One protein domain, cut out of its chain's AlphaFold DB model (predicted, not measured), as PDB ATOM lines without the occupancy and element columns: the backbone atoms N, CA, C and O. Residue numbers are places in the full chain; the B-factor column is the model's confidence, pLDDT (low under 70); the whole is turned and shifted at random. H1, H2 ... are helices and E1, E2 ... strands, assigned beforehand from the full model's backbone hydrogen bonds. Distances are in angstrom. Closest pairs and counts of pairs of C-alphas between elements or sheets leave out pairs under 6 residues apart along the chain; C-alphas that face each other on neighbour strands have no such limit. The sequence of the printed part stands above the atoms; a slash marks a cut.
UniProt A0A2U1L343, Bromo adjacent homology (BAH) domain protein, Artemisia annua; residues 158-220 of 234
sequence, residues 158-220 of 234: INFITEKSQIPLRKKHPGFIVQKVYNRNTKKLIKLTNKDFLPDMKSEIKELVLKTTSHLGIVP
ATOM      1  N   ILE A 158       2.496  13.794 -22.833       79.50
ATOM      2  CA  ILE A 158       1.307  12.961 -22.666       79.50
ATOM      3  C   ILE A 158       1.232  11.989 -23.832       79.50
ATOM      4  O   ILE A 158       1.248  12.396 -24.990       79.50
ATOM      5  N   ASN A 159       1.108  10.711 -23.508       79.00
ATOM      6  CA  ASN A 159       0.885   9.645 -24.459       79.00
ATOM      7  C   ASN A 159      -0.578   9.195 -24.361       79.00
ATOM      8  O   ASN A 159      -0.981   8.588 -23.368       79.00
ATOM      9  N   PHE A 160      -1.373   9.483 -25.390       78.88
ATOM     10  CA  PHE A 160      -2.741   8.982 -25.517       78.88
ATOM     11  C   PHE A 160      -2.716   7.557 -26.064       78.88
ATOM     12  O   PHE A 160      -2.318   7.328 -27.206       78.88
ATOM     13  N   ILE A 161      -3.111   6.591 -25.237       78.00
ATOM     14  CA  ILE A 161      -2.998   5.166 -25.553       78.00
ATOM     15  C   ILE A 161      -4.349   4.512 -25.311       78.00
ATOM     16  O   ILE A 161      -4.933   4.630 -24.237       78.00
ATOM     17  N   THR A 162      -4.854   3.805 -26.315       77.88
ATOM     18  CA  THR A 162      -6.089   3.031 -26.172       77.88
ATOM     19  C   THR A 162      -5.821   1.750 -25.382       77.88
ATOM     20  O   THR A 162      -4.733   1.192 -25.460       77.88
ATOM     21  N   GLU A 163      -6.816   1.240 -24.652       66.12
ATOM     22  CA  GLU A 163      -6.673   0.025 -23.819       66.12
ATOM     23  C   GLU A 163      -6.216  -1.214 -24.611       66.12
ATOM     24  O   GLU A 163      -5.605  -2.119 -24.054       66.12
ATOM     25  N   LYS A 164      -6.484  -1.241 -25.921       64.56
ATOM     26  CA  LYS A 164      -6.084  -2.329 -26.828       64.56
ATOM     27  C   LYS A 164      -4.615  -2.266 -27.241       64.56
ATOM     28  O   LYS A 164      -4.111  -3.209 -27.837       64.56
ATOM     29  N   SER A 165      -3.949  -1.147 -26.983       66.19
ATOM     30  CA  SER A 165      -2.560  -0.926 -27.369       66.19
ATOM     31  C   SER A 165      -1.637  -1.285 -26.207       66.19
ATOM     32  O   SER A 165      -1.915  -0.951 -25.054       66.19
ATOM     33  N   GLN A 166      -0.510  -1.937 -26.500       66.94
ATOM     34  CA  GLN A 166       0.487  -2.250 -25.480       66.94
ATOM     35  C   GLN A 166       1.071  -0.957 -24.896       66.94
ATOM     36  O   GLN A 166       1.511  -0.069 -25.628       66.94
ATOM     37  N   ILE A 167       1.088  -0.852 -23.564       68.94
ATOM     38  CA  ILE A 167       1.692   0.288 -22.870       68.94
ATOM     39  C   ILE A 167       3.206   0.293 -23.162       68.94
ATOM     40  O   ILE A 167       3.883  -0.696 -22.868       68.94
ATOM     41  N   PRO A 168       3.762   1.382 -23.725       68.44
ATOM     42  CA  PRO A 168       5.169   1.472 -24.067       68.44
ATOM     43  C   PRO A 168       6.030   1.428 -22.809       68.44
ATOM     44  O   PRO A 168       5.675   1.952 -21.748       68.44
ATOM     45  N   LEU A 169       7.220   0.847 -22.939       68.44
ATOM     46  CA  LEU A 169       8.170   0.806 -21.840       68.44
ATOM     47  C   LEU A 169       8.610   2.232 -21.476       68.44
ATOM     48  O   LEU A 169       9.230   2.930 -22.281       68.44
ATOM     49  N   ARG A 170       8.367   2.642 -20.227       63.28
ATOM     50  CA  ARG A 170       8.662   3.997 -19.721       63.28
ATOM     51  C   ARG A 170      10.121   4.432 -19.897       63.28
ATOM     52  O   ARG A 170      10.385   5.619 -20.040       63.28
ATOM     53  N   LYS A 171      11.066   3.481 -19.889       72.75
ATOM     54  CA  LYS A 171      12.492   3.755 -20.152       72.75
ATOM     55  C   LYS A 171      12.720   4.316 -21.558       72.75
ATOM     56  O   LYS A 171      13.612   5.132 -21.737       72.75
ATOM     57  N   LYS A 172      11.923   3.867 -22.531       74.12
ATOM     58  CA  LYS A 172      11.996   4.292 -23.931       74.12
ATOM     59  C   LYS A 172      11.104   5.506 -24.200       74.12
ATOM     60  O   LYS A 172      11.479   6.374 -24.977       74.12
ATOM     61  N   HIS A 173       9.956   5.582 -23.525       71.56
ATOM     62  CA  HIS A 173       8.973   6.648 -23.707       71.56
ATOM     63  C   HIS A 173       8.549   7.232 -22.349       71.56
ATOM     64  O   HIS A 173       7.568   6.775 -21.754       71.56
ATOM     65  N   PRO A 174       9.302   8.211 -21.811       74.62
ATOM     66  CA  PRO A 174       8.926   8.882 -20.577       74.62
ATOM     67  C   PRO A 174       7.713   9.782 -20.820       74.62
ATOM     68  O   PRO A 174       7.597  10.439 -21.850       74.62
ATOM     69  N   GLY A 175       6.810   9.837 -19.848       71.31
ATOM     70  CA  GLY A 175       5.640  10.699 -19.922       71.31
ATOM     71  C   GLY A 175       4.466  10.136 -19.149       71.31
ATOM     72  O   GLY A 175       4.557   9.103 -18.480       71.31
ATOM     73  N   PHE A 176       3.366  10.857 -19.247       73.75
ATOM     74  CA  PHE A 176       2.078  10.452 -18.729       73.75
ATOM     75  C   PHE A 176       1.337   9.601 -19.751       73.75
ATOM     76  O   PHE A 176       1.550   9.753 -20.951       73.75
ATOM     77  N   ILE A 177       0.478   8.704 -19.281       76.19
ATOM     78  CA  ILE A 177      -0.377   7.891 -20.143       76.19
ATOM     79  C   ILE A 177      -1.812   8.313 -19.872       76.19
ATOM     80  O   ILE A 177      -2.208   8.438 -18.716       76.19
ATOM     81  N   VAL A 178      -2.572   8.542 -20.935       76.50
ATOM     82  CA  VAL A 178      -3.994   8.875 -20.860       76.50
ATOM     83  C   VAL A 178      -4.767   7.796 -21.598       76.50
ATOM     84  O   VAL A 178      -4.496   7.525 -22.767       76.50
ATOM     85  N   GLN A 179      -5.718   7.180 -20.896       74.12
ATOM     86  CA  GLN A 179      -6.615   6.141 -21.428       74.12
ATOM     87  C   GLN A 179      -8.099   6.521 -21.307       74.12
ATOM     88  O   GLN A 179      -8.951   5.988 -22.026       74.12
ATOM     89  N   LYS A 180      -8.407   7.456 -20.404       74.75
ATOM     90  CA  LYS A 180      -9.745   7.968 -20.106       74.75
ATOM     91  C   LYS A 180      -9.689   9.500 -20.120       74.75
ATOM     92  O   LYS A 180      -8.646  10.073 -19.821       74.75
ATOM     93  N   VAL A 181     -10.790  10.142 -20.486       69.44
ATOM     94  CA  VAL A 181     -10.968  11.599 -20.497       69.44
ATOM     95  C   VAL A 181     -12.138  11.928 -19.586       69.44
ATOM     96  O   VAL A 181     -13.171  11.258 -19.641       69.44
ATOM     97  N   TYR A 182     -11.973  12.933 -18.736       62.59
ATOM     98  CA  TYR A 182     -13.039  13.375 -17.853       62.59
ATOM     99  C   TYR A 182     -14.054  14.203 -18.630       62.59
ATOM    100  O   TYR A 182     -13.706  15.089 -19.407       62.59
ATOM    101  N   ASN A 183     -15.329  13.893 -18.436       62.56
ATOM    102  CA  ASN A 183     -16.420  14.633 -19.025       62.56
ATOM    103  C   ASN A 183     -17.070  15.501 -17.942       62.56
ATOM    104  O   ASN A 183     -17.789  14.977 -17.098       62.56
ATOM    105  N   ARG A 184     -16.860  16.825 -17.978       51.47
ATOM    106  CA  ARG A 184     -17.433  17.768 -16.997       51.47
ATOM    107  C   ARG A 184     -18.966  17.799 -17.001       51.47
ATOM    108  O   ARG A 184     -19.576  17.929 -15.944       51.47
ATOM    109  N   ASN A 185     -19.596  17.639 -18.168       58.84
ATOM    110  CA  ASN A 185     -21.058  17.668 -18.290       58.84
ATOM    111  C   ASN A 185     -21.712  16.466 -17.591       58.84
ATOM    112  O   ASN A 185     -22.728  16.617 -16.921       58.84
ATOM    113  N   THR A 186     -21.128  15.274 -17.741       60.69
ATOM    114  CA  THR A 186     -21.637  14.025 -17.151       60.69
ATOM    115  C   THR A 186     -20.953  13.659 -15.837       60.69
ATOM    116  O   THR A 186     -21.377  12.707 -15.185       60.69
ATOM    117  N   LYS A 187     -19.904  14.398 -15.456       61.59
ATOM    118  CA  LYS A 187     -19.002  14.144 -14.326       61.59
ATOM    119  C   LYS A 187     -18.420  12.725 -14.303       61.59
ATOM    120  O   LYS A 187     -18.189  12.168 -13.235       61.59
ATOM    121  N   LYS A 188     -18.195  12.120 -15.475       64.38
ATOM    122  CA  LYS A 188     -17.724  10.730 -15.609       64.38
ATOM    123  C   LYS A 188     -16.438  10.635 -16.417       64.38
ATOM    124  O   LYS A 188     -16.235  11.373 -17.379       64.38
ATOM    125  N   LEU A 189     -15.603   9.657 -16.069       63.75
ATOM    126  CA  LEU A 189     -14.462   9.252 -16.882       63.75
ATOM    127  C   LEU A 189     -14.933   8.413 -18.068       63.75
ATOM    128  O   LEU A 189     -15.491   7.327 -17.909       63.75
ATOM    129  N   ILE A 190     -14.675   8.911 -19.270       70.56
ATOM    130  CA  ILE A 190     -15.045   8.259 -20.520       70.56
ATOM    131  C   ILE A 190     -13.789   7.705 -21.184       70.56
ATOM    132  O   ILE A 190     -12.790   8.399 -21.357       70.56
ATOM    133  N   LYS A 191     -13.829   6.432 -21.578       78.75
ATOM    134  CA  LYS A 191     -12.724   5.782 -22.293       78.75
ATOM    135  C   LYS A 191     -12.486   6.448 -23.644       78.75
ATOM    136  O   LYS A 191     -13.450   6.745 -24.340       78.75
ATOM    137  N   LEU A 192     -11.226   6.550 -24.082       75.62
ATOM    138  CA  LEU A 192     -10.873   7.098 -25.407       75.62
ATOM    139  C   LEU A 192     -11.558   6.370 -26.580       75.62
ATOM    140  O   LEU A 192     -11.698   6.931 -27.659       75.62
ATOM    141  N   THR A 193     -11.977   5.115 -26.383       74.19
ATOM    142  CA  THR A 193     -12.661   4.297 -27.395       74.19
ATOM    143  C   THR A 193     -14.184   4.350 -27.314       74.19
ATOM    144  O   THR A 193     -14.835   3.592 -28.034       74.19
ATOM    145  N   ASN A 194     -14.764   5.149 -26.412       76.19
ATOM    146  CA  ASN A 194     -16.214   5.200 -26.284       76.19
ATOM    147  C   ASN A 194     -16.850   5.797 -27.558       76.19
ATOM    148  O   ASN A 194     -16.299   6.706 -28.178       76.19
ATOM    149  N   LYS A 195     -17.997   5.253 -27.968       71.19
ATOM    150  CA  LYS A 195     -18.786   5.738 -29.104       71.19
ATOM    151  C   LYS A 195     -19.591   6.995 -28.754       71.19
ATOM    152  O   LYS A 195     -19.898   7.753 -29.665       71.19
ATOM    153  N   ASP A 196     -19.831   7.253 -27.467       71.75
ATOM    154  CA  ASP A 196     -20.707   8.330 -26.974       71.75
ATOM    155  C   ASP A 196     -20.107   9.746 -27.072       71.75
ATOM    156  O   ASP A 196     -20.697  10.717 -26.593       71.75
ATOM    157  N   PHE A 197     -18.916   9.900 -27.657       70.75
ATOM    158  CA  PHE A 197     -18.365  11.225 -27.916       70.75
ATOM    159  C   PHE A 197     -19.104  11.897 -29.069       70.75
ATOM    160  O   PHE A 197     -19.350  11.291 -30.112       70.75
ATOM    161  N   LEU A 198     -19.365  13.195 -28.920       74.56
ATOM    162  CA  LEU A 198     -19.837  14.009 -30.034       74.56
ATOM    163  C   LEU A 198     -18.800  13.995 -31.181       74.56
ATOM    164  O   LEU A 198     -17.598  13.853 -30.919       74.56
ATOM    165  N   PRO A 199     -19.226  14.153 -32.448       73.00
ATOM    166  CA  PRO A 199     -18.380  13.901 -33.622       73.00
ATOM    167  C   PRO A 199     -17.036  14.639 -33.617       73.00
ATOM    168  O   PRO A 199     -15.990  14.050 -33.877       73.00
ATOM    169  N   ASP A 200     -17.050  15.911 -33.247       69.75
ATOM    170  CA  ASP A 200     -15.852  16.752 -33.205       69.75
ATOM    171  C   ASP A 200     -14.923  16.412 -32.017       69.75
ATOM    172  O   ASP A 200     -13.706  16.532 -32.119       69.75
ATOM    173  N   MET A 201     -15.457  15.929 -30.885       68.31
ATOM    174  CA  MET A 201     -14.613  15.389 -29.802       68.31
ATOM    175  C   MET A 201     -13.933  14.109 -30.251       68.31
ATOM    176  O   MET A 201     -12.759  13.881 -29.961       68.31
ATOM    177  N   LYS A 202     -14.679  13.262 -30.962       76.12
ATOM    178  CA  LYS A 202     -14.165  12.004 -31.485       76.12
ATOM    179  C   LYS A 202     -13.037  12.257 -32.483       76.12
ATOM    180  O   LYS A 202     -12.035  11.547 -32.428       76.12
ATOM    181  N   SER A 203     -13.164  13.254 -33.360       78.19
ATOM    182  CA  SER A 203     -12.108  13.610 -34.315       78.19
ATOM    183  C   SER A 203     -10.863  14.165 -33.614       78.19
ATOM    184  O   SER A 203      -9.758  13.722 -33.926       78.19
ATOM    185  N   GLU A 204     -11.027  15.025 -32.605       77.19
ATOM    186  CA  GLU A 204      -9.907  15.573 -31.830       77.19
ATOM    187  C   GLU A 204      -9.167  14.486 -31.030       77.19
ATOM    188  O   GLU A 204      -7.941  14.373 -31.100       77.19
ATOM    189  N   ILE A 205      -9.902  13.624 -30.318       77.88
ATOM    190  CA  ILE A 205      -9.322  12.488 -29.589       77.88
ATOM    191  C   ILE A 205      -8.600  11.544 -30.556       77.88
ATOM    192  O   ILE A 205      -7.486  11.096 -30.271       77.88
ATOM    193  N   LYS A 206      -9.204  11.257 -31.716       83.00
ATOM    194  CA  LYS A 206      -8.592  10.416 -32.750       83.00
ATOM    195  C   LYS A 206      -7.287  11.026 -33.263       83.00
ATOM    196  O   LYS A 206      -6.323  10.285 -33.426       83.00
ATOM    197  N   GLU A 207      -7.222  12.344 -33.455       83.75
ATOM    198  CA  GLU A 207      -5.988  13.046 -33.830       83.75
ATOM    199  C   GLU A 207      -4.900  12.896 -32.752       83.75
ATOM    200  O   GLU A 207      -3.756  12.565 -33.069       83.75
ATOM    201  N   LEU A 208      -5.249  13.075 -31.471       81.56
ATOM    202  CA  LEU A 208      -4.310  12.942 -30.348       81.56
ATOM    203  C   LEU A 208      -3.754  11.518 -30.212       81.56
ATOM    204  O   LEU A 208      -2.547  11.334 -30.019       81.56
ATOM    205  N   VAL A 209      -4.621  10.511 -30.349       82.38
ATOM    206  CA  VAL A 209      -4.223   9.097 -30.351       82.38
ATOM    207  C   VAL A 209      -3.324   8.811 -31.550       82.38
ATOM    208  O   VAL A 209      -2.231   8.294 -31.353       82.38
ATOM    209  N   LEU A 210      -3.722   9.212 -32.762       85.19
ATOM    210  CA  LEU A 210      -2.951   8.980 -33.987       85.19
ATOM    211  C   LEU A 210      -1.552   9.608 -33.916       85.19
ATOM    212  O   LEU A 210      -0.555   8.987 -34.294       85.19
ATOM    213  N   LYS A 211      -1.464  10.841 -33.406       84.31
ATOM    214  CA  LYS A 211      -0.192  11.545 -33.208       84.31
ATOM    215  C   LYS A 211       0.702  10.801 -32.216       84.31
ATOM    216  O   LYS A 211       1.897  10.653 -32.463       84.31
ATOM    217  N   THR A 212       0.121  10.304 -31.123       82.06
ATOM    218  CA  THR A 212       0.851   9.530 -30.112       82.06
ATOM    219  C   THR A 212       1.333   8.196 -30.683       82.06
ATOM    220  O   THR A 212       2.511   7.874 -30.562       82.06
ATOM    221  N   THR A 213       0.462   7.425 -31.337       81.25
ATOM    222  CA  THR A 213       0.811   6.109 -31.895       81.25
ATOM    223  C   THR A 213       1.906   6.227 -32.951       81.25
ATOM    224  O   THR A 213       2.870   5.465 -32.915       81.25
ATOM    225  N   SER A 214       1.827   7.256 -33.803       82.19
ATOM    226  CA  SER A 214       2.864   7.567 -34.796       82.19
ATOM    227  C   SER A 214       4.203   7.905 -34.135       82.19
ATOM    228  O   SER A 214       5.243   7.413 -34.560       82.19
ATOM    229  N   HIS A 215       4.190   8.699 -33.058       81.31
ATOM    230  CA  HIS A 215       5.406   9.062 -32.326       81.31
ATOM    231  C   HIS A 215       6.042   7.873 -31.587       81.31
ATOM    232  O   HIS A 215       7.263   7.786 -31.474       81.31
ATOM    233  N   LEU A 216       5.223   6.944 -31.092       76.81
ATOM    234  CA  LEU A 216       5.681   5.746 -30.387       76.81
ATOM    235  C   LEU A 216       6.054   4.591 -31.334       76.81
ATOM    236  O   LEU A 216       6.604   3.591 -30.873       76.81
ATOM    237  N   GLY A 217       5.749   4.703 -32.632       69.88
ATOM    238  CA  GLY A 217       5.880   3.600 -33.589       69.88
ATOM    239  C   GLY A 217       4.942   2.426 -33.285       69.88
ATOM    240  O   GLY A 217       5.222   1.296 -33.673       69.88
ATOM    241  N   ILE A 218       3.853   2.677 -32.552       68.88
ATOM    242  CA  ILE A 218       2.818   1.683 -32.261       68.88
ATOM    243  C   ILE A 218       1.838   1.726 -33.429       68.88
ATOM    244  O   ILE A 218       1.226   2.762 -33.679       68.88
ATOM    245  N   VAL A 219       1.675   0.617 -34.145       58.25
ATOM    246  CA  VAL A 219       0.630   0.509 -35.167       58.25
ATOM    247  C   VAL A 219      -0.716   0.467 -34.436       58.25
ATOM    248  O   VAL A 219      -0.904  -0.407 -33.584       58.25
ATOM    249  N   PRO A 220      -1.651   1.404 -34.689       54.09
ATOM    250  CA  PRO A 220      -2.977   1.297 -34.110       54.09
ATOM    251  C   PRO A 220      -3.601  -0.009 -34.599       54.09
ATOM    252  O   PRO A 220      -3.568  -0.288 -35.795       54.09
TER     253      PRO A 220
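What this domain is: This is residues 158 to 220 of the 234 residues of the protein "Bromo adjacent homology (BAH) domain protein" of Artemisia annua (UniProt A0A2U1L343). What is the main shape? One long helix, H1, runs along the longest axis, and strands make two small separate sheets along its length: the short parallel pair E1 and E2, whose strand E1 packs on H1, and the hairpin E3 and E4 farther along. What is it made of? The 63 printed residues hold E1, E2, E3, E4 and H1 in chain order, and the class is mixed, helices and strands. How large is it? It is compact, with a radius of gyration of the C-alphas of 12.1 A, yet elongated, spanning 36 by 19 by 17 A.

How they stand to each other: Which strands pair? E3, residues 180 to 183, and E4, residues 188 to 191, are an antiparallel hairpin at 143 degrees, with N 181 and O 190 2.8 A apart, within hydrogen-bond range. E1, residues 158 to 160, and E2, residues 176 to 178, are parallel at 29 degrees, with N 159 and O 176 2.8 A apart, also within range. How do the sheets join? E2 runs on into E3 across a break of 1 residue, at 66 degrees. Where is the helix? The closest C-alphas of E1 and H1, residues 199 to 216, are those of Phe 160 and Val 209, 5.1 A apart; E2 and E3 are each apart from H1. In H1 every O i to N i+4 pair is within hydrogen-bond range.

Where its parts are: Where do the strands begin? E1 starts at C-alpha 158, (1.307, 12.961, -22.666), and is 6.4 A long; E2 is 6.6 A, E3 9.5 A and E4 9.7 A. Where does H1 end? It ends at C-alpha 216, (5.681, 5.746, -30.387), after 25.6 A.

The domain as a whole: What are its limits? The farthest C-alphas, of Lys 171 and Asn 185, are 36.4 A apart, and the printed part has no cut. Which link is long? E1 to E2, with 15 residues between them. Where is confidence low? Residues 163 to 170, 181 to 189, 200 to 201 and 217 to 220 are under 70.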